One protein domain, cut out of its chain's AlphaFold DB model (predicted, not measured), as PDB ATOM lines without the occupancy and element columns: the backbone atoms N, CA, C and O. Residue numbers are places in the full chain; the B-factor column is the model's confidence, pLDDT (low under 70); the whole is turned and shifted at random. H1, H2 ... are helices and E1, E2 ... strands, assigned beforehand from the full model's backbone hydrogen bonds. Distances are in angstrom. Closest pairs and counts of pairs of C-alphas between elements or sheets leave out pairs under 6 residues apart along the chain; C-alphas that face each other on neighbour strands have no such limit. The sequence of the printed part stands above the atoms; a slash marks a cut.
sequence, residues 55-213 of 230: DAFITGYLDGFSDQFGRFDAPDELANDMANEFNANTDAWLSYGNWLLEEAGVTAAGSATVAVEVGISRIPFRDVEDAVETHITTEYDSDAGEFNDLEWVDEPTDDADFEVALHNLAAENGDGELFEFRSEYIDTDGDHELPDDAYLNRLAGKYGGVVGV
ATOM      1  N   ASP A  55     239.473 257.772 243.929       58.56
ATOM      2  CA  ASP A  55     238.518 258.750 244.452       58.56
ATOM      3  C   ASP A  55     237.180 258.060 244.757       58.56
ATOM      4  O   ASP A  55     236.610 258.287 245.830       58.56
ATOM      5  N   ALA A  56     236.739 257.140 243.893       59.84
ATOM      6  CA  ALA A  56     235.594 256.268 244.159       59.84
ATOM      7  C   ALA A  56     235.835 255.364 245.381       59.84
ATOM      8  O   ALA A  56     234.992 255.294 246.278       59.84
ATOM      9  N   PHE A  57     237.024 254.765 245.493       58.72
ATOM     10  CA  PHE A  57     237.403 253.955 246.653       58.72
ATOM     11  C   PHE A  57     237.374 254.748 247.967       58.72
ATOM     12  O   PHE A  57     236.843 254.281 248.975       58.72
ATOM     13  N   ILE A  58     237.943 255.959 247.986       57.66
ATOM     14  CA  ILE A  58     237.928 256.813 249.184       57.66
ATOM     15  C   ILE A  58     236.495 257.218 249.541       57.66
ATOM     16  O   ILE A  58     236.170 257.265 250.724       57.66
ATOM     17  N   THR A  59     235.659 257.498 248.541       71.38
ATOM     18  CA  THR A  59     234.242 257.832 248.748       71.38
ATOM     19  C   THR A  59     233.526 256.674 249.435       71.38
ATOM     20  O   THR A  59     233.024 256.855 250.539       71.38
ATOM     21  N   GLY A  60     233.641 255.461 248.887       61.25
ATOM     22  CA  GLY A  60     233.090 254.262 249.515       61.25
ATOM     23  C   GLY A  60     233.610 254.027 250.933       61.25
ATOM     24  O   GLY A  60     232.836 253.760 251.843       61.25
ATOM     25  N   TYR A  61     234.917 254.189 251.163       63.03
ATOM     26  CA  TYR A  61     235.502 254.045 252.501       63.03
ATOM     27  C   TYR A  61     234.902 255.022 253.524       63.03
ATOM     28  O   TYR A  61     234.709 254.665 254.688       63.03
ATOM     29  N   LEU A  62     234.621 256.260 253.109       65.69
ATOM     30  CA  LEU A  62     233.973 257.248 253.969       65.69
ATOM     31  C   LEU A  62     232.510 256.889 254.244       65.69
ATOM     32  O   LEU A  62     232.088 257.035 255.391       65.69
ATOM     33  N   ASP A  63     231.790 256.378 253.243       67.88
ATOM     34  CA  ASP A  63     230.402 255.918 253.384       67.88
ATOM     35  C   ASP A  63     230.315 254.757 254.391       67.88
ATOM     36  O   ASP A  63     229.583 254.822 255.381       67.88
ATOM     37  N   GLY A  64     231.186 253.751 254.249       59.84
ATOM     38  CA  GLY A  64     231.261 252.635 255.198       59.84
ATOM     39  C   GLY A  64     231.629 253.072 256.624       59.84
ATOM     40  O   GLY A  64     231.148 252.503 257.605       59.84
ATOM     41  N   PHE A  65     232.446 254.121 256.774       61.31
ATOM     42  CA  PHE A  65     232.790 254.666 258.091       61.31
ATOM     43  C   PHE A  65     231.610 255.386 258.765       61.31
ATOM     44  O   PHE A  65     231.496 255.329 259.992       61.31
ATOM     45  N   SER A  66     230.737 256.067 258.012       59.97
ATOM     46  CA  SER A  66     229.522 256.664 258.588       59.97
ATOM     47  C   SER A  66     228.516 255.618 259.056       59.97
ATOM     48  O   SER A  66     227.894 255.815 260.104       59.97
ATOM     49  N   ASP A  67     228.419 254.499 258.345       59.91
ATOM     50  CA  ASP A  67     227.425 253.455 258.606       59.91
ATOM     51  C   ASP A  67     227.798 252.582 259.820       59.91
ATOM     52  O   ASP A  67     226.936 252.040 260.510       59.91
ATOM     53  N   GLN A  68     229.087 252.522 260.177       56.19
ATOM     54  CA  GLN A  68     229.600 251.697 261.280       56.19
ATOM     55  C   GLN A  68     229.089 252.105 262.681       56.19
ATOM     56  O   GLN A  68     229.214 251.334 263.637       56.19
ATOM     57  N   PHE A  69     228.536 253.311 262.841       56.03
ATOM     58  CA  PHE A  69     228.080 253.830 264.140       56.03
ATOM     59  C   PHE A  69     226.560 253.717 264.361       56.03
ATOM     60  O   PHE A  69     226.047 254.261 265.348       56.03
ATOM     61  N   GLY A  70     225.851 253.018 263.471       57.25
ATOM     62  CA  GLY A  70     224.431 252.697 263.598       57.25
ATOM     63  C   GLY A  70     224.134 251.626 264.652       57.25
ATOM     64  O   GLY A  70     225.017 250.922 265.145       57.25
ATOM     65  N   ARG A  71     222.861 251.516 265.040       64.62
ATOM     66  CA  ARG A  71     222.367 250.336 265.752       64.62
ATOM     67  C   ARG A  71     222.004 249.321 264.676       64.62
ATOM     68  O   ARG A  71     221.131 249.640 263.890       64.62
ATOM     69  N   PHE A  72     222.659 248.165 264.696       71.62
ATOM     70  CA  PHE A  72     222.350 247.071 263.783       71.62
ATOM     71  C   PHE A  72     220.953 246.511 264.053       71.62
ATOM     72  O   PHE A  72     220.593 246.313 265.230       71.62
ATOM     73  N   ASP A  73     220.211 246.259 262.981       82.31
ATOM     74  CA  ASP A  73     218.939 245.547 263.026       82.31
ATOM     75  C   ASP A  73     219.185 244.042 263.242       82.31
ATOM     76  O   ASP A  73     220.325 243.570 263.358       82.31
ATOM     77  N   ALA A  74     218.115 243.280 263.469       87.69
ATOM     78  CA  ALA A  74     218.258 241.853 263.731       87.69
ATOM     79  C   ALA A  74     218.555 241.091 262.419       87.69
ATOM     80  O   ALA A  74     217.987 241.443 261.387       87.69
ATOM     81  N   PRO A  75     219.414 240.049 262.414       87.06
ATOM     82  CA  PRO A  75     219.758 239.331 261.181       87.06
ATOM     83  C   PRO A  75     218.554 238.775 260.411       87.06
ATOM     84  O   PRO A  75     218.587 238.747 259.187       87.06
ATOM     85  N   ASP A  76     217.496 238.362 261.112       90.56
ATOM     86  CA  ASP A  76     216.232 237.911 260.524       90.56
ATOM     87  C   ASP A  76     215.473 239.042 259.820       90.56
ATOM     88  O   ASP A  76     214.922 238.828 258.744       90.56
ATOM     89  N   GLU A  77     215.485 240.251 260.385       91.25
ATOM     90  CA  GLU A  77     214.898 241.435 259.745       91.25
ATOM     91  C   GLU A  77     215.672 241.783 258.462       91.25
ATOM     92  O   GLU A  77     215.064 241.923 257.403       91.25
ATOM     93  N   LEU A  78     217.007 241.791 258.525       84.75
ATOM     94  CA  LEU A  78     217.878 242.072 257.376       84.75
ATOM     95  C   LEU A  78     217.735 241.030 256.255       84.75
ATOM     96  O   LEU A  78     217.628 241.385 255.083       84.75
ATOM     97  N   ALA A  79     217.720 239.739 256.601       82.81
ATOM     98  CA  ALA A  79     217.518 238.658 255.636       82.81
ATOM     99  C   ALA A  79     216.150 238.748 254.960       82.81
ATOM    100  O   ALA A  79     216.052 238.611 253.741       82.81
ATOM    101  N   ASN A  80     215.105 239.038 255.737       92.12
ATOM    102  CA  ASN A  80     213.766 239.226 255.209       92.12
ATOM    103  C   ASN A  80     213.681 240.453 254.285       92.12
ATOM    104  O   ASN A  80     213.044 240.371 253.238       92.12
ATOM    105  N   ASP A  81     214.314 241.574 254.623       84.56
ATOM    106  CA  ASP A  81     214.296 242.775 253.779       84.56
ATOM    107  C   ASP A  81     215.034 242.545 252.448       84.56
ATOM    108  O   ASP A  81     214.493 242.869 251.385       84.56
ATOM    109  N   MET A  82     216.188 241.868 252.478       80.31
ATOM    110  CA  MET A  82     216.898 241.428 251.269       80.31
ATOM    111  C   MET A  82     216.053 240.483 250.407       80.31
ATOM    112  O   MET A  82     215.894 240.719 249.207       80.31
ATOM    113  N   ALA A  83     215.474 239.441 251.009       82.62
ATOM    114  CA  ALA A  83     214.626 238.488 250.298       82.62
ATOM    115  C   ALA A  83     213.383 239.170 249.702       82.62
ATOM    116  O   ALA A  83     212.974 238.844 248.587       82.62
ATOM    117  N   ASN A  84     212.797 240.148 250.401       89.12
ATOM    118  CA  ASN A  84     211.652 240.911 249.909       89.12
ATOM    119  C   ASN A  84     212.012 241.789 248.704       89.12
ATOM    120  O   ASN A  84     211.271 241.753 247.722       89.12
ATOM    121  N   GLU A  85     213.115 242.547 248.736       81.12
ATOM    122  CA  GLU A  85     213.542 243.339 247.566       81.12
ATOM    123  C   GLU A  85     213.908 242.429 246.390       81.12
ATOM    124  O   GLU A  85     213.527 242.703 245.250       81.12
ATOM    125  N   PHE A  86     214.591 241.316 246.651       83.38
ATOM    126  CA  PHE A  86     214.966 240.368 245.611       83.38
ATOM    127  C   PHE A  86     213.735 239.752 244.930       83.38
ATOM    128  O   PHE A  86     213.557 239.909 243.721       83.38
ATOM    129  N   ASN A  87     212.838 239.142 245.711       87.19
ATOM    130  CA  ASN A  87     211.647 238.458 245.201       87.19
ATOM    131  C   ASN A  87     210.615 239.420 244.599       87.19
ATOM    132  O   ASN A  87     209.893 239.061 243.670       87.19
ATOM    133  N   ALA A  88     210.529 240.661 245.094       91.31
ATOM    134  CA  ALA A  88     209.664 241.678 244.492       91.31
ATOM    135  C   ALA A  88     210.113 242.072 243.076       91.31
ATOM    136  O   ALA A  88     209.315 242.627 242.318       91.31
ATOM    137  N   ASN A  89     211.367 241.781 242.721       84.44
ATOM    138  CA  ASN A  89     211.988 242.181 241.466       84.44
ATOM    139  C   ASN A  89     212.591 241.000 240.682       84.44
ATOM    140  O   ASN A  89     213.433 241.220 239.813       84.44
ATOM    141  N   THR A  90     212.148 239.762 240.937       84.94
ATOM    142  CA  THR A  90     212.616 238.540 240.253       84.94
ATOM    143  C   THR A  90     212.665 238.674 238.728       84.94
ATOM    144  O   THR A  90     213.661 238.294 238.120       84.94
ATOM    145  N   ASP A  91     211.646 239.271 238.099       87.56
ATOM    146  CA  ASP A  91     211.606 239.459 236.638       87.56
ATOM    147  C   ASP A  91     212.784 240.304 236.121       87.56
ATOM    148  O   ASP A  91     213.334 240.033 235.052       87.56
ATOM    149  N   ALA A  92     213.187 241.323 236.885       82.38
ATOM    150  CA  ALA A  92     214.308 242.188 236.544       82.38
ATOM    151  C   ALA A  92     215.629 241.410 236.643       82.38
ATOM    152  O   ALA A  92     216.445 241.457 235.724       82.38
ATOM    153  N   TRP A  93     215.797 240.628 237.714       80.81
ATOM    154  CA  TRP A  93     216.962 239.765 237.898       80.81
ATOM    155  C   TRP A  93     217.069 238.706 236.797       80.81
ATOM    156  O   TRP A  93     218.135 238.573 236.201       80.81
ATOM    157  N   LEU A  94     215.968 238.021 236.462       81.94
ATOM    158  CA  LEU A  94     215.889 237.064 235.349       81.94
ATOM    159  C   LEU A  94     216.250 237.708 234.010       81.94
ATOM    160  O   LEU A  94     217.051 237.156 233.255       81.94
ATOM    161  N   SER A  95     215.697 238.890 233.724       83.88
ATOM    162  CA  SER A  95     216.008 239.625 232.498       83.88
ATOM    163  C   SER A  95     217.492 239.975 232.406       83.88
ATOM    164  O   SER A  95     218.107 239.728 231.368       83.88
ATOM    165  N   TYR A  96     218.076 240.475 233.494       79.12
ATOM    166  CA  TYR A  96     219.494 240.817 233.554       79.12
ATOM    167  C   TYR A  96     220.392 239.589 233.378       79.12
ATOM    168  O   TYR A  96     221.328 239.604 232.582       79.12
ATOM    169  N   GLY A  97     220.086 238.487 234.065       73.69
ATOM    170  CA  GLY A  97     220.852 237.251 233.946       73.69
ATOM    171  C   GLY A  97     220.822 236.647 232.543       73.69
ATOM    172  O   GLY A  97     221.852 236.189 232.050       73.69
ATOM    173  N   ASN A  98     219.678 236.704 231.860       79.62
ATOM    174  CA  ASN A  98     219.578 236.274 230.463       79.62
ATOM    175  C   ASN A  98     220.330 237.214 229.516       79.62
ATOM    176  O   ASN A  98     221.054 236.747 228.640       79.62
ATOM    177  N   TRP A  99     220.261 238.528 229.742       81.38
ATOM    178  CA  TRP A  99     221.075 239.486 228.998       81.38
ATOM    179  C   TRP A  99     222.580 239.234 229.166       81.38
ATOM    180  O   TRP A  99     223.324 239.298 228.188       81.38
ATOM    181  N   LEU A 100     223.042 238.862 230.366       73.06
ATOM    182  CA  LEU A 100     224.442 238.493 230.581       73.06
ATOM    183  C   LEU A 100     224.855 237.311 229.685       73.06
ATOM    184  O   LEU A 100     225.935 237.343 229.083       73.06
ATOM    185  N   LEU A 101     224.008 236.279 229.581       68.19
ATOM    186  CA  LEU A 101     224.264 235.118 228.723       68.19
ATOM    187  C   LEU A 101     224.361 235.497 227.241       68.19
ATOM    188  O   LEU A 101     225.216 234.977 226.521       68.19
ATOM    189  N   GLU A 102     223.482 236.389 226.792       77.62
ATOM    190  CA  GLU A 102     223.365 236.774 225.387       77.62
ATOM    191  C   GLU A 102     224.453 237.765 224.952       77.62
ATOM    192  O   GLU A 102     225.109 237.559 223.927       77.62
ATOM    193  N   GLU A 103     224.670 238.818 225.741       71.38
ATOM    194  CA  GLU A 103     225.418 240.010 225.325       71.38
ATOM    195  C   GLU A 103     226.765 240.157 226.049       71.38
ATOM    196  O   GLU A 103     227.747 240.609 225.454       71.38
ATOM    197  N   ALA A 104     226.861 239.728 227.312       62.00
ATOM    198  CA  ALA A 104     228.083 239.876 228.112       62.00
ATOM    199  C   ALA A 104     229.051 238.679 228.003       62.00
ATOM    200  O   ALA A 104     230.111 238.671 228.631       62.00
ATOM    201  N   GLY A 105     228.724 237.666 227.191       60.09
ATOM    202  CA  GLY A 105     229.580 236.492 226.974       60.09
ATOM    203  C   GLY A 105     229.654 235.549 228.179       60.09
ATOM    204  O   GLY A 105     230.634 234.821 228.352       60.09
ATOM    205  N   VAL A 106     228.617 235.577 229.013       60.59
ATOM    206  CA  VAL A 106     228.465 234.767 230.218       60.59
ATOM    207  C   VAL A 106     227.837 233.404 229.817       60.59
ATOM    208  O   VAL A 106     227.179 233.270 228.797       60.59
ATOM    209  N   THR A 107     228.122 232.314 230.530       53.38
ATOM    210  CA  THR A 107     227.768 230.904 230.208       53.38
ATOM    211  C   THR A 107     227.190 230.168 231.419       53.38
ATOM    212  O   THR A 107     227.952 229.701 232.249       53.38
ATOM    213  N   ALA A 108     225.877 229.999 231.535       55.16
ATOM    214  CA  ALA A 108     225.249 229.417 232.729       55.16
ATOM    215  C   ALA A 108     225.892 228.098 233.229       55.16
ATOM    216  O   ALA A 108     226.145 227.184 232.439       55.16
ATOM    217  N   ALA A 109     226.065 227.940 234.550       56.84
ATOM    218  CA  ALA A 109     226.400 226.640 235.156       56.84
ATOM    219  C   ALA A 109     225.203 225.677 235.241       56.84
ATOM    220  O   ALA A 109     225.370 224.539 235.680       56.84
ATOM    221  N   GLY A 110     224.018 226.116 234.813       61.38
ATOM    222  CA  GLY A 110     222.756 225.405 234.988       61.38
ATOM    223  C   GLY A 110     222.008 225.859 236.240       61.38
ATOM    224  O   GLY A 110     222.338 226.889 236.826       61.38
ATOM    225  N   SER A 111     220.991 225.085 236.625       74.19
ATOM    226  CA  SER A 111     220.258 225.305 237.872       74.19
ATOM    227  C   SER A 111     221.196 225.163 239.068       74.19
ATOM    228  O   SER A 111     222.045 224.267 239.080       74.19
ATOM    229  N   ALA A 112     221.031 226.029 240.063       74.12
ATOM    230  CA  ALA A 112     221.897 226.072 241.233       74.12
ATOM    231  C   ALA A 112     221.142 226.534 242.481       74.12
ATOM    232  O   ALA A 112     220.123 227.221 242.396       74.12
ATOM    233  N   THR A 113     221.684 226.180 243.643       71.19
ATOM    234  CA  THR A 113     221.246 226.663 244.954       71.19
ATOM    235  C   THR A 113     222.399 227.362 245.670       71.19
ATOM    236  O   THR A 113     223.478 226.791 245.828       71.19
ATOM    237  N   VAL A 114     222.176 228.591 246.132       71.69
ATOM    238  CA  VAL A 114     223.147 229.391 246.886       71.69
ATOM    239  C   VAL A 114     222.644 229.561 248.313       71.69
ATOM    240  O   VAL A 114     221.628 230.211 248.519       71.69
ATOM    241  N   ALA A 115     223.339 229.007 249.302       69.38
ATOM    242  CA  ALA A 115     223.077 229.318 250.704       69.38
ATOM    243  C   ALA A 115     223.613 230.715 251.041       69.38
ATOM    244  O   ALA A 115     224.737 231.064 250.671       69.38
ATOM    245  N   VAL A 116     222.808 231.503 251.748       72.56
ATOM    246  CA  VAL A 116     223.118 232.874 252.156       72.56
ATOM    247  C   VAL A 116     222.997 232.980 253.672       72.56
ATOM    248  O   VAL A 116     221.901 232.930 254.231       72.56
ATOM    249  N   GLU A 117     224.135 233.135 254.342       78.69
ATOM    250  CA  GLU A 117     224.214 233.439 255.768       78.69
ATOM    251  C   GLU A 117     224.194 234.958 255.967       78.69
ATOM    252  O   GLU A 117     225.038 235.670 255.428       78.69
ATOM    253  N   VAL A 118     223.258 235.464 256.765       73.31
ATOM    254  CA  VAL A 118     223.144 236.884 257.119       73.31
ATOM    255  C   VAL A 118     223.434 237.035 258.601       73.31
ATOM    256  O   VAL A 118     222.803 236.383 259.429       73.31
ATOM    257  N   GLY A 119     224.403 237.880 258.951       78.50
ATOM    258  CA  GLY A 119     224.979 237.878 260.291       78.50
ATOM    259  C   GLY A 119     225.367 239.246 260.832       78.50
ATOM    260  O   GLY A 119     225.941 240.071 260.127       78.50
ATOM    261  N   ILE A 120     225.136 239.474 262.125       76.31
ATOM    262  CA  ILE A 120     225.573 240.690 262.822       76.31
ATOM    263  C   ILE A 120     226.515 240.344 263.975       76.31
ATOM    264  O   ILE A 120     226.220 239.534 264.856       76.31
ATOM    265  N   SER A 121     227.650 241.039 264.017       72.62
ATOM    266  CA  SER A 121     228.565 241.052 265.151       72.62
ATOM    267  C   SER A 121     228.439 242.374 265.902       72.62
ATOM    268  O   SER A 121     228.860 243.437 265.446       72.62
ATOM    269  N   ARG A 122     227.877 242.322 267.114       64.81
ATOM    270  CA  ARG A 122     227.707 243.512 267.972       64.81
ATOM    271  C   ARG A 122     229.016 243.991 268.601       64.81
ATOM    272  O   ARG A 122     229.043 245.031 269.263       64.81
ATOM    273  N   ILE A 123     230.093 243.228 268.434       58.84
ATOM    274  CA  ILE A 123     231.427 243.552 268.925       58.84
ATOM    275  C   ILE A 123     232.359 243.613 267.713       58.84
ATOM    276  O   ILE A 123     232.599 242.582 267.089       58.84
ATOM    277  N   PRO A 124     232.937 244.786 267.399       50.38
ATOM    278  CA  PRO A 124     233.865 244.912 266.285       50.38
ATOM    279  C   PRO A 124     234.968 243.847 266.349       50.38
ATOM    280  O   PRO A 124     235.563 243.641 267.412       50.38
ATOM    281  N   PHE A 125     235.256 243.211 265.211       51.19
ATOM    282  CA  PHE A 125     236.307 242.193 265.048       51.19
ATOM    283  C   PHE A 125     236.080 240.863 265.792       51.19
ATOM    284  O   PHE A 125     237.033 240.107 265.980       51.19
ATOM    285  N   ARG A 126     234.850 240.567 266.226       56.06
ATOM    286  CA  ARG A 126     234.457 239.222 266.667       56.06
ATOM    287  C   ARG A 126     233.671 238.487 265.595       56.06
ATOM    288  O   ARG A 126     232.974 239.128 264.808       56.06
ATOM    289  N   ASP A 127     233.747 237.161 265.658       56.97
ATOM    290  CA  ASP A 127     232.857 236.265 264.925       56.97
ATOM    291  C   ASP A 127     231.394 236.663 265.159       56.97
ATOM    292  O   ASP A 127     231.036 237.180 266.223       56.97
ATOM    293  N   VAL A 128     230.571 236.455 264.136       66.31
ATOM    294  CA  VAL A 128     229.139 236.745 264.165       66.31
ATOM    295  C   VAL A 128     228.479 235.981 265.313       66.31
ATOM    296  O   VAL A 128     228.638 234.768 265.440       66.31
ATOM    297  N   GLU A 129     227.774 236.709 266.183       67.00
ATOM    298  CA  GLU A 129     227.112 236.127 267.361       67.00
ATOM    299  C   GLU A 129     225.676 235.694 267.035       67.00
ATOM    300  O   GLU A 129     225.216 234.680 267.559       67.00
ATOM    301  N   ASP A 130     225.005 236.443 266.154       77.12
ATOM    302  CA  ASP A 130     223.645 236.187 265.682       77.12
ATOM    303  C   ASP A 130     223.677 236.089 264.142       77.12
ATOM    304  O   ASP A 130     224.040 237.063 263.475       77.12
ATOM    305  N   ALA A 131     223.304 234.931 263.589       82.56
ATOM    306  CA  ALA A 131     223.199 234.692 262.148       82.56
ATOM    307  C   ALA A 131     221.901 233.953 261.798       82.56
ATOM    308  O   ALA A 131     221.387 233.173 262.605       82.56
ATOM    309  N   VAL A 132     221.401 234.193 260.592       88.62
ATOM    310  CA  VAL A 132     220.306 233.451 259.968       88.62
ATOM    311  C   VAL A 132     220.782 232.908 258.627       88.62
ATOM    312  O   VAL A 132     221.535 233.563 257.912       88.62
ATOM    313  N   GLU A 133     220.365 231.693 258.302       85.06
ATOM    314  CA  GLU A 133     220.682 231.038 257.039       85.06
ATOM    315  C   GLU A 133     219.426 231.001 256.170       85.06
ATOM    316  O   GLU A 133     218.359 230.577 256.614       85.06
ATOM    317  N   THR A 134     219.584 231.433 254.927       84.56
ATOM    318  CA  THR A 134     218.563 231.447 253.873       84.56
ATOM    319  C   THR A 134     219.164 230.853 252.598       84.56
ATOM    320  O   THR A 134     220.343 230.481 252.589       84.56
ATOM    321  N   HIS A 135     218.408 230.744 251.507       80.44
ATOM    322  CA  HIS A 135     218.995 230.344 250.228       80.44
ATOM    323  C   HIS A 135     218.301 230.956 249.018       80.44
ATOM    324  O   HIS A 135     217.140 231.338 249.079       80.44
ATOM    325  N   ILE A 136     219.020 231.005 247.901       79.12
ATOM    326  CA  ILE A 136     218.506 231.403 246.595       79.12
ATOM    327  C   ILE A 136     218.552 230.195 245.668       79.12
ATOM    328  O   ILE A 136     219.594 229.546 245.543       79.12
ATOM    329  N   THR A 137     217.444 229.902 245.004       80.44
ATOM    330  CA  THR A 137     217.353 228.887 243.954       80.44
ATOM    331  C   THR A 137     217.289 229.558 242.591       80.44
ATOM    332  O   THR A 137     216.714 230.632 242.433       80.44
ATOM    333  N   THR A 138     217.885 228.922 241.587       79.94
ATOM    334  CA  THR A 138     217.729 229.320 240.187       79.94
ATOM    335  C   THR A 138     217.457 228.106 239.313       79.94
ATOM    336  O   THR A 138     218.106 227.064 239.462       79.94
ATOM    337  N   GLU A 139     216.513 228.245 238.385       80.94
ATOM    338  CA  GLU A 139     216.233 227.248 237.359       80.94
ATOM    339  C   GLU A 139     216.708 227.732 235.984       80.94
ATOM    340  O   GLU A 139     216.455 228.862 235.558       80.94
ATOM    341  N   TYR A 140     217.425 226.847 235.287       79.44
ATOM    342  CA  TYR A 140     217.956 227.090 233.952       79.44
ATOM    343  C   TYR A 140     217.424 226.054 232.963       79.44
ATOM    344  O   TYR A 140     217.624 224.845 233.134       79.44
ATOM    345  N   ASP A 141     216.796 226.525 231.889       82.94
ATOM    346  CA  ASP A 141     216.364 225.691 230.778       82.94
ATOM    347  C   ASP A 141     217.506 225.548 229.767       82.94
ATOM    348  O   ASP A 141     217.771 226.421 228.941       82.94
ATOM    349  N   SER A 142     218.183 224.401 229.801       76.19
ATOM    350  CA  SER A 142     219.273 224.100 228.868       76.19
ATOM    351  C   SER A 142     218.851 223.967 227.400       76.19
ATOM    352  O   SER A 142     219.711 224.087 226.527       76.19
ATOM    353  N   ASP A 143     217.574 223.682 227.119       87.31
ATOM    354  CA  ASP A 143     217.068 223.574 225.747       87.31
ATOM    355  C   ASP A 143     216.816 224.964 225.146       87.31
ATOM    356  O   ASP A 143     217.097 225.183 223.962       87.31
ATOM    357  N   ALA A 144     216.305 225.895 225.956       86.12
ATOM    358  CA  ALA A 144     216.082 227.289 225.573       86.12
ATOM    359  C   ALA A 144     217.348 228.157 225.697       86.12
ATOM    360  O   ALA A 144     217.513 229.111 224.940       86.12
ATOM    361  N   GLY A 145     218.277 227.775 226.576       79.44
ATOM    362  CA  GLY A 145     219.497 228.527 226.855       79.44
ATOM    363  C   GLY A 145     219.284 229.726 227.780       79.44
ATOM    364  O   GLY A 145     220.047 230.682 227.692       79.44
ATOM    365  N   GLU A 146     218.258 229.690 228.634       79.44
ATOM    366  CA  GLU A 146     217.818 230.828 229.449       79.44
ATOM    367  C   GLU A 146     217.438 230.403 230.875       79.44
ATOM    368  O   GLU A 146     217.036 229.265 231.131       79.44
ATOM    369  N   PHE A 147     217.557 231.336 231.815       76.94
ATOM    370  CA  PHE A 147     216.996 231.225 233.155       76.94
ATOM    371  C   PHE A 147     215.508 231.546 233.120       76.94
ATOM    372  O   PHE A 147     215.090 232.534 232.508       76.94
ATOM    373  N   ASN A 148     214.718 230.717 233.791       87.56
ATOM    374  CA  ASN A 148     213.262 230.824 233.803       87.56
ATOM    375  C   ASN A 148     212.675 230.991 235.209       87.56
ATOM    376  O   ASN A 148     211.516 231.392 235.309       87.56
ATOM    377  N   ASP A 149     213.456 230.723 236.260       85.38
ATOM    378  CA  ASP A 149     213.034 230.928 237.641       85.38
ATOM    379  C   ASP A 149     214.191 231.332 238.561       85.38
ATOM    380  O   ASP A 149     215.355 230.950 238.361       85.38
ATOM    381  N   LEU A 150     213.849 232.139 239.563       82.25
ATOM    382  CA  LEU A 150     214.766 232.663 240.567       82.25
ATOM    383  C   LEU A 150     213.985 233.063 241.826       82.25
ATOM    384  O   LEU A 150     213.117 233.936 241.771       82.25
ATOM    385  N   GLU A 151     214.330 232.478 242.969       86.12
ATOM    386  CA  GLU A 151     213.630 232.719 244.235       86.12
ATOM    387  C   GLU A 151     214.616 232.774 245.404       86.12
ATOM    388  O   GLU A 151     215.516 231.944 245.506       86.12
ATOM    389  N   TRP A 152     214.432 233.739 246.306       87.19
ATOM    390  CA  TRP A 152     215.082 233.764 247.614       87.19
ATOM    391  C   TRP A 152     214.127 233.211 248.673       87.19
ATOM    392  O   TRP A 152     213.076 233.787 248.951       87.19
ATOM    393  N   VAL A 153     214.513 232.105 249.298       90.75
ATOM    394  CA  VAL A 153     213.743 231.388 250.312       90.75
ATOM    395  C   VAL A 153     214.318 231.654 251.706       90.75
ATOM    396  O   VAL A 153     215.505 231.439 251.956       90.75
ATOM    397  N   ASP A 154     213.456 232.074 252.636       90.19
ATOM    398  CA  ASP A 154     213.773 232.291 254.060       90.19
ATOM    399  C   ASP A 154     213.829 230.967 254.850       90.19
ATOM    400  O   ASP A 154     213.141 230.755 255.848       90.19
ATOM    401  N   GLU A 155     214.603 230.012 254.339       90.31
ATOM    402  CA  GLU A 155     214.888 228.736 254.991       90.31
ATOM    403  C   GLU A 155     216.344 228.338 254.701       90.31
ATOM    404  O   GLU A 155     216.856 228.641 253.624       90.31
ATOM    405  N   PRO A 156     217.042 227.642 255.610       88.62
ATOM    406  CA  PRO A 156     218.362 227.098 255.315       88.62
ATOM    407  C   PRO A 156     218.272 225.935 254.319       88.62
ATOM    408  O   PRO A 156     217.240 225.271 254.198       88.62
ATOM    409  N   THR A 157     219.386 225.621 253.659       80.69
ATOM    410  CA  THR A 157     219.507 224.429 252.809       80.69
ATOM    411  C   THR A 157     220.812 223.687 253.083       80.69
ATOM    412  O   THR A 157     221.888 224.278 253.116       80.69
ATOM    413  N   ASP A 158     220.720 222.369 253.276       80.69
ATOM    414  CA  ASP A 158     221.879 221.495 253.516       80.69
ATOM    415  C   ASP A 158     222.590 221.068 252.213       80.69
ATOM    416  O   ASP A 158     223.712 220.549 252.256       80.69
ATOM    417  N   ASP A 159     221.921 221.264 251.072       82.44
ATOM    418  CA  ASP A 159     222.322 220.808 249.736       82.44
ATOM    419  C   ASP A 159     222.648 222.001 248.813       82.44
ATOM    420  O   ASP A 159     222.326 221.992 247.626       82.44
ATOM    421  N   ALA A 160     223.272 223.048 249.358       67.19
ATOM    422  CA  ALA A 160     223.716 224.195 248.573       67.19
ATOM    423  C   ALA A 160     224.860 223.826 247.613       67.19
ATOM    424  O   ALA A 160     225.807 223.121 247.984       67.19
ATOM    425  N   ASP A 161     224.815 224.362 246.394       64.50
ATOM    426  CA  ASP A 161     225.927 224.297 245.445       64.50
ATOM    427  C   ASP A 161     227.014 225.325 245.795       64.50
ATOM    428  O   ASP A 161     228.205 225.077 245.579       64.50
ATOM    429  N   PHE A 162     226.602 226.464 246.366       64.38
ATOM    430  CA  PHE A 162     227.458 227.582 246.763       64.38
ATOM    431  C   PHE A 162     227.026 228.162 248.115       64.38
ATOM    432  O   PHE A 162     225.861 228.072 248.483       64.38
ATOM    433  N   GLU A 163     227.952 228.805 248.827       61.03
ATOM    434  CA  GLU A 163     227.701 229.457 250.119       61.03
ATOM    435  C   GLU A 163     228.243 230.896 250.092       61.03
ATOM    436  O   GLU A 163     229.364 231.138 249.631       61.03
ATOM    437  N   VAL A 164     227.449 231.843 250.591       61.25
ATOM    438  CA  VAL A 164     227.781 233.268 250.721       61.25
ATOM    439  C   VAL A 164     227.452 233.729 252.137       61.25
ATOM    440  O   VAL A 164     226.445 233.323 252.706       61.25
ATOM    441  N   ALA A 165     228.291 234.602 252.695       66.69
ATOM    442  CA  ALA A 165     228.085 235.198 254.008       66.69
ATOM    443  C   ALA A 165     228.053 236.732 253.909       66.69
ATOM    444  O   ALA A 165     229.010 237.356 253.443       66.69
ATOM    445  N   LEU A 166     226.949 237.334 254.351       67.69
ATOM    446  CA  LEU A 166     226.700 238.771 254.405       67.69
ATOM    447  C   LEU A 166     226.727 239.212 255.866       67.69
ATOM    448  O   LEU A 166     225.813 238.906 256.631       67.69
ATOM    449  N   HIS A 167     227.781 239.920 256.276       73.50
ATOM    450  CA  HIS A 167     227.967 240.294 257.679       73.50
ATOM    451  C   HIS A 167     228.042 241.800 257.909       73.50
ATOM    452  O   HIS A 167     228.624 242.539 257.110       73.50
ATOM    453  N   ASN A 168     227.558 242.242 259.072       72.38
ATOM    454  CA  ASN A 168     227.674 243.620 259.559       72.38
ATOM    455  C   ASN A 168     227.201 244.628 258.500       72.38
ATOM    456  O   ASN A 168     226.055 244.568 258.080       72.38
ATOM    457  N   LEU A 169     228.081 245.516 258.019       69.00
ATOM    458  CA  LEU A 169     227.730 246.499 256.991       69.00
ATOM    459  C   LEU A 169     227.162 245.867 255.717       69.00
ATOM    460  O   LEU A 169     226.284 246.469 255.116       69.00
ATOM    461  N   ALA A 170     227.646 244.695 255.298       67.19
ATOM    462  CA  ALA A 170     227.119 244.035 254.104       67.19
ATOM    463  C   ALA A 170     225.698 243.495 254.327       67.19
ATOM    464  O   ALA A 170     224.901 243.498 253.399       67.19
ATOM    465  N   ALA A 171     225.374 243.073 255.555       69.44
ATOM    466  CA  ALA A 171     224.018 242.675 255.924       69.44
ATOM    467  C   ALA A 171     223.084 243.893 256.016       69.44
ATOM    468  O   ALA A 171     221.997 243.872 255.459       69.44
ATOM    469  N   GLU A 172     223.534 244.969 256.668       73.69
ATOM    470  CA  GLU A 172     222.748 246.198 256.881       73.69
ATOM    471  C   GLU A 172     222.418 246.952 255.599       73.69
ATOM    472  O   GLU A 172     221.427 247.664 255.537       73.69
ATOM    473  N   ASN A 173     223.295 246.862 254.603       69.81
ATOM    474  CA  ASN A 173     223.106 247.554 253.337       69.81
ATOM    475  C   ASN A 173     222.541 246.632 252.255       69.81
ATOM    476  O   ASN A 173     222.324 247.096 251.144       69.81
ATOM    477  N   GLY A 174     222.352 245.339 252.525       67.44
ATOM    478  CA  GLY A 174     222.117 244.350 251.476       67.44
ATOM    479  C   GLY A 174     220.891 244.650 250.609       67.44
ATOM    480  O   GLY A 174     220.983 244.593 249.387       67.44
ATOM    481  N   ASP A 175     219.768 245.034 251.215       71.06
ATOM    482  CA  ASP A 175     218.540 245.406 250.504       71.06
ATOM    483  C   ASP A 175     218.725 246.693 249.679       71.06
ATOM    484  O   ASP A 175     218.346 246.752 248.507       71.06
ATOM    485  N   GLY A 176     219.377 247.703 250.260       68.00
ATOM    486  CA  GLY A 176     219.695 248.963 249.595       68.00
ATOM    487  C   GLY A 176     220.631 248.780 248.401       68.00
ATOM    488  O   GLY A 176     220.417 249.395 247.360       68.00
ATOM    489  N   GLU A 177     221.627 247.901 248.519       71.62
ATOM    490  CA  GLU A 177     222.572 247.572 247.444       71.62
ATOM    491  C   GLU A 177     221.896 246.768 246.328       71.62
ATOM    492  O   GLU A 177     222.153 247.020 245.152       71.62
ATOM    493  N   LEU A 178     220.990 245.841 246.667       69.94
ATOM    494  CA  LEU A 178     220.157 245.147 245.677       69.94
ATOM    495  C   LEU A 178     219.295 246.143 244.894       69.94
ATOM    496  O   LEU A 178     219.237 246.087 243.663       69.94
ATOM    497  N   PHE A 179     218.663 247.081 245.601       75.31
ATOM    498  CA  PHE A 179     217.868 248.139 244.991       75.31
ATOM    499  C   PHE A 179     218.715 249.059 244.098       75.31
ATOM    500  O   PHE A 179     218.295 249.375 242.982       75.31
ATOM    501  N   GLU A 180     219.876 249.509 244.581       73.62
ATOM    502  CA  GLU A 180     220.772 250.419 243.860       73.62
ATOM    503  C   GLU A 180     221.313 249.752 242.597       73.62
ATOM    504  O   GLU A 180     221.134 250.297 241.510       73.62
ATOM    505  N   PHE A 181     221.840 248.528 242.712       76.31
ATOM    506  CA  PHE A 181     222.303 247.748 241.567       76.31
ATOM    507  C   PHE A 181     221.207 247.606 240.511       76.31
ATOM    508  O   PHE A 181     221.418 247.911 239.338       76.31
ATOM    509  N   ARG A 182     220.010 247.169 240.926       81.06
ATOM    510  CA  ARG A 182     218.880 246.999 240.011       81.06
ATOM    511  C   ARG A 182     218.497 248.316 239.348       81.06
ATOM    512  O   ARG A 182     218.219 248.341 238.159       81.06
ATOM    513  N   SER A 183     218.456 249.404 240.108       82.38
ATOM    514  CA  SER A 183     218.024 250.707 239.598       82.38
ATOM    515  C   SER A 183     219.041 251.354 238.656       82.38
ATOM    516  O   SER A 183     218.640 252.167 237.823       82.38
ATOM    517  N   GLU A 184     220.329 251.037 238.799       80.81
ATOM    518  CA  GLU A 184     221.404 251.598 237.975       80.81
ATOM    519  C   GLU A 184     221.727 250.745 236.741       80.81
ATOM    520  O   GLU A 184     222.010 251.314 235.690       80.81
ATOM    521  N   TYR A 185     221.653 249.414 236.845       79.19
ATOM    522  CA  TYR A 185     222.193 248.502 235.825       79.19
ATOM    523  C   TYR A 185     221.165 247.587 235.164       79.19
ATOM    524  O   TYR A 185     221.460 246.991 234.126       79.19
ATOM    525  N   ILE A 186     219.968 247.467 235.743       79.25
ATOM    526  CA  ILE A 186     218.913 246.604 235.217       79.25
ATOM    527  C   ILE A 186     217.809 247.472 234.621       79.25
ATOM    528  O   ILE A 186     216.945 247.993 235.332       79.25
ATOM    529  N   ASP A 187     217.813 247.598 233.297       78.00
ATOM    530  CA  ASP A 187     216.751 248.297 232.585       78.00
ATOM    531  C   ASP A 187     215.603 247.337 232.254       78.00
ATOM    532  O   ASP A 187     215.742 246.386 231.483       78.00
ATOM    533  N   THR A 188     214.419 247.621 232.792       63.72
ATOM    534  CA  THR A 188     213.195 246.883 232.459       63.72
ATOM    535  C   THR A 188     212.779 247.018 230.989       63.72
ATOM    536  O   THR A 188     211.991 246.198 230.518       63.72
ATOM    537  N   ASP A 189     213.292 248.026 230.271       65.50
ATOM    538  CA  ASP A 189     213.020 248.274 228.851       65.50
ATOM    539  C   ASP A 189     214.133 247.760 227.900       65.50
ATOM    540  O   ASP A 189     213.942 247.796 226.678       65.50
ATOM    541  N   GLY A 190     215.224 247.184 228.433       61.34
ATOM    542  CA  GLY A 190     216.129 246.284 227.700       61.34
ATOM    543  C   GLY A 190     217.590 246.713 227.529       61.34
ATOM    544  O   GLY A 190     218.387 245.878 227.104       61.34
ATOM    545  N   ASP A 191     217.973 247.946 227.869       77.81
ATOM    546  CA  ASP A 191     219.381 248.375 227.825       77.81
ATOM    547  C   ASP A 191     220.050 248.136 229.193       77.81
ATOM    548  O   ASP A 191     220.366 249.064 229.933       77.81
ATOM    549  N   HIS A 192     220.232 246.860 229.549       78.00
ATOM    550  CA  HIS A 192     221.031 246.465 230.714       78.00
ATOM    551  C   HIS A 192     222.494 246.876 230.534       78.00
ATOM    552  O   HIS A 192     223.022 246.882 229.417       78.00
ATOM    553  N   GLU A 193     223.171 247.168 231.638       79.88
ATOM    554  CA  GLU A 193     224.571 247.590 231.626       79.88
ATOM    555  C   GLU A 193     225.402 246.778 232.621       79.88
ATOM    556  O   GLU A 193     224.918 246.332 233.657       79.88
ATOM    557  N   LEU A 194     226.685 246.583 232.306       75.94
ATOM    558  CA  LEU A 194     227.623 246.062 233.298       75.94
ATOM    559  C   LEU A 194     227.957 247.177 234.298       75.94
ATOM    560  O   LEU A 194     228.126 248.322 233.869       75.94
ATOM    561  N   PRO A 195     228.137 246.851 235.591       66.25
ATOM    562  CA  PRO A 195     228.626 247.805 236.572       66.25
ATOM    563  C   PRO A 195     229.916 248.481 236.120       66.25
ATOM    564  O   PRO A 195     230.828 247.819 235.615       66.25
ATOM    565  N   ASP A 196     229.997 249.795 236.314       70.12
ATOM    566  CA  ASP A 196     231.189 250.550 235.955       70.12
ATOM    567  C   ASP A 196     232.286 250.438 237.027       70.12
ATOM    568  O   ASP A 196     232.062 250.053 238.180       70.12
ATOM    569  N   ASP A 197     233.514 250.790 236.644       63.88
ATOM    570  CA  ASP A 197     234.652 250.707 237.556       63.88
ATOM    571  C   ASP A 197     234.468 251.592 238.797       63.88
ATOM    572  O   ASP A 197     234.951 251.254 239.880       63.88
ATOM    573  N   ALA A 198     233.765 252.719 238.672       68.25
ATOM    574  CA  ALA A 198     233.544 253.642 239.779       68.25
ATOM    575  C   ALA A 198     232.643 253.014 240.855       68.25
ATOM    576  O   ALA A 198     232.979 253.057 242.042       68.25
ATOM    577  N   TYR A 199     231.550 252.370 240.451       65.56
ATOM    578  CA  TYR A 199     230.654 251.622 241.324       65.56
ATOM    579  C   TYR A 199     231.394 250.493 242.043       65.56
ATOM    580  O   TYR A 199     231.360 250.401 243.274       65.56
ATOM    581  N   LEU A 200     232.157 249.694 241.296       65.31
ATOM    582  CA  LEU A 200     232.904 248.559 241.839       65.31
ATOM    583  C   LEU A 200     233.989 249.009 242.838       65.31
ATOM    584  O   LEU A 200     234.125 248.428 243.921       65.31
ATOM    585  N   ASN A 201     234.720 250.092 242.538       59.41
ATOM    586  CA  ASN A 201     235.693 250.686 243.464       59.41
ATOM    587  C   ASN A 201     235.023 251.290 244.712       59.41
ATOM    588  O   ASN A 201     235.582 251.189 245.808       59.41
ATOM    589  N   ARG A 202     233.833 251.895 244.587       67.56
ATOM    590  CA  ARG A 202     233.066 252.419 245.730       67.56
ATOM    591  C   ARG A 202     232.672 251.291 246.685       67.56
ATOM    592  O   ARG A 202     232.932 251.400 247.882       67.56
ATOM    593  N   LEU A 203     232.146 250.174 246.182       64.00
ATOM    594  CA  LEU A 203     231.810 249.020 247.028       64.00
ATOM    595  C   LEU A 203     233.046 248.401 247.690       64.00
ATOM    596  O   LEU A 203     233.011 248.048 248.872       64.00
ATOM    597  N   ALA A 204     234.166 248.334 246.966       63.53
ATOM    598  CA  ALA A 204     235.450 247.921 247.529       63.53
ATOM    599  C   ALA A 204     235.896 248.817 248.693       63.53
ATOM    600  O   ALA A 204     236.324 248.318 249.738       63.53
ATOM    601  N   GLY A 205     235.740 250.133 248.544       57.00
ATOM    602  CA  GLY A 205     235.976 251.097 249.611       57.00
ATOM    603  C   GLY A 205     235.060 250.878 250.816       57.00
ATOM    604  O   GLY A 205     235.550 250.783 251.944       57.00
ATOM    605  N   LYS A 206     233.747 250.760 250.571       65.19
ATOM    606  CA  LYS A 206     232.694 250.656 251.596       65.19
ATOM    607  C   LYS A 206     232.870 249.443 252.500       65.19
ATOM    608  O   LYS A 206     232.822 249.570 253.723       65.19
ATOM    609  N   TYR A 207     233.163 248.282 251.918       58.88
ATOM    610  CA  TYR A 207     233.259 247.028 252.670       58.88
ATOM    611  C   TYR A 207     234.685 246.643 253.081       58.88
ATOM    612  O   TYR A 207     234.862 245.785 253.948       58.88
ATOM    613  N   GLY A 208     235.715 247.316 252.557       53.00
ATOM    614  CA  GLY A 208     237.119 246.980 252.818       53.00
ATOM    615  C   GLY A 208     237.561 247.049 254.292       53.00
ATOM    616  O   GLY A 208     238.590 246.476 254.645       53.00
ATOM    617  N   GLY A 209     236.803 247.733 255.162       45.94
ATOM    618  CA  GLY A 209     237.104 247.892 256.594       45.94
ATOM    619  C   GLY A 209     236.316 246.999 257.565       45.94
ATOM    620  O   GLY A 209     236.628 247.013 258.756       45.94
ATOM    621  N   VAL A 210     235.297 246.260 257.100       42.03
ATOM    622  CA  VAL A 210     234.311 245.571 257.970       42.03
ATOM    623  C   VAL A 210     234.232 244.055 257.747       42.03
ATOM    624  O   VAL A 210     233.608 243.339 258.531       42.03
ATOM    625  N   VAL A 211     234.965 243.529 256.768       38.72
ATOM    626  CA  VAL A 211     235.184 242.084 256.637       38.72
ATOM    627  C   VAL A 211     236.106 241.609 257.771       38.72
ATOM    628  O   VAL A 211     237.326 241.786 257.735       38.72
ATOM    629  N   GLY A 212     235.501 241.047 258.820       34.41
ATOM    630  CA  GLY A 212     236.193 240.382 259.918       34.41
ATOM    631  C   GLY A 212     236.714 239.020 259.470       34.41
ATOM    632  O   GLY A 212     235.963 238.190 258.977       34.41
ATOM    633  N   VAL A 213     238.015 238.799 259.634       32.19
ATOM    634  CA  VAL A 213     238.679 237.535 259.313       32.19
ATOM    635  C   VAL A 213     238.895 236.764 260.623       32.19
ATOM    636  O   VAL A 213     239.691 237.199 261.455       32.19
TER     637      VAL A 213
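AT A GLANCE: This is residues 55 to 213 of the 230 residues of an uncharacterized protein of Haloterrigena daqingensis (UniProt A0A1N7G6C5). A twisted wall of four strands has two helices, H2 and H3, one after the other over one face, with no named helix on the other face. H5 packs on H2 with residues 174 to 179, and H1 and H6 form a loosely attached pair farther from the sheet, coming near the rest at short H4. The printed part has 159 residues, with six named helices and four named strands in the order H1 H2 H3 E1 E2 E3 E4 H4 H5 H6. The mixed sheet runs E3 E2 E1 E4, and the class is mixed, helices and strands. The whole is compact, with a radius of gyration of the C-alphas of 16.5 A and spans of 50 by 40 by 25 A.

HOW THE PARTS SIT: Start with H1, residues 55 to 67; it touches H6, residues 197 to 207, at Tyr 61 and Gly 205, whose C-alphas, the closest, are 4.2 A apart. They run the same way at a shallow tilt of 33 degrees, only just short of steep. Next look at H2, residues 75 to 88, and H3, residues 90 to 103, two layers with the sheet of E1, residues 112 to 120, E2, 130 to 141, E3, 146 to 153, and E4, 162 to 167. H2 runs along the strands over E2 and E1, only just not over E3, on which 2 of its 14 C-alphas fall; its height over the sheet is 8.2 A. H3 is on the same face, over E3 and slantwise to it at 35 degrees on the local plane. E1 E2 E3 form a meander, each strand the antiparallel neighbour of the one before; find N 114 and O 136 at 2.8 A, and N 137 and O 151 at 2.9 A. E4 is parallel to E1, with N 117 and O 164 2.8 A apart. H4, residues 169 to 172, touches H2; their closest C-alphas, of Leu 78 and Ala 171, are 6.3 A apart. H5, residues 174 to 185, touches H2 with residues 174 to 179 alone, the closest C-alphas being those of Met 82 and Asp 175, 4.4 A. H5 and H6 are apart. Every O i to N i+4 pair is within hydrogen-bond range in H1, H2, H3, H5 and H6; H4 is too short for one.

IN THESE COORDINATES: Find C-alpha 55 at (238.518, 258.750, 244.452), where H1 begins its 18.7 A. H2 covers 19.6 A and H3 19.7 A. E2 begins at C-alpha 130, (223.645, 236.187, 265.682), and covers 37.2 A; E1 covers 26.3 A and E3 21.3 A. H6 ends at C-alpha 207, (233.259, 247.028, 252.670).

THE WHOLE: The C-alphas farthest apart, of Phe 69 and Asp 143, are 50.1 A apart. The printed part has no cut, and the link from H5 to H6 is long, with 11 residues. Mean pLDDT of the printed part is 72.1; 68 residues are under 70, among them 60 to 71 and 197 to 213.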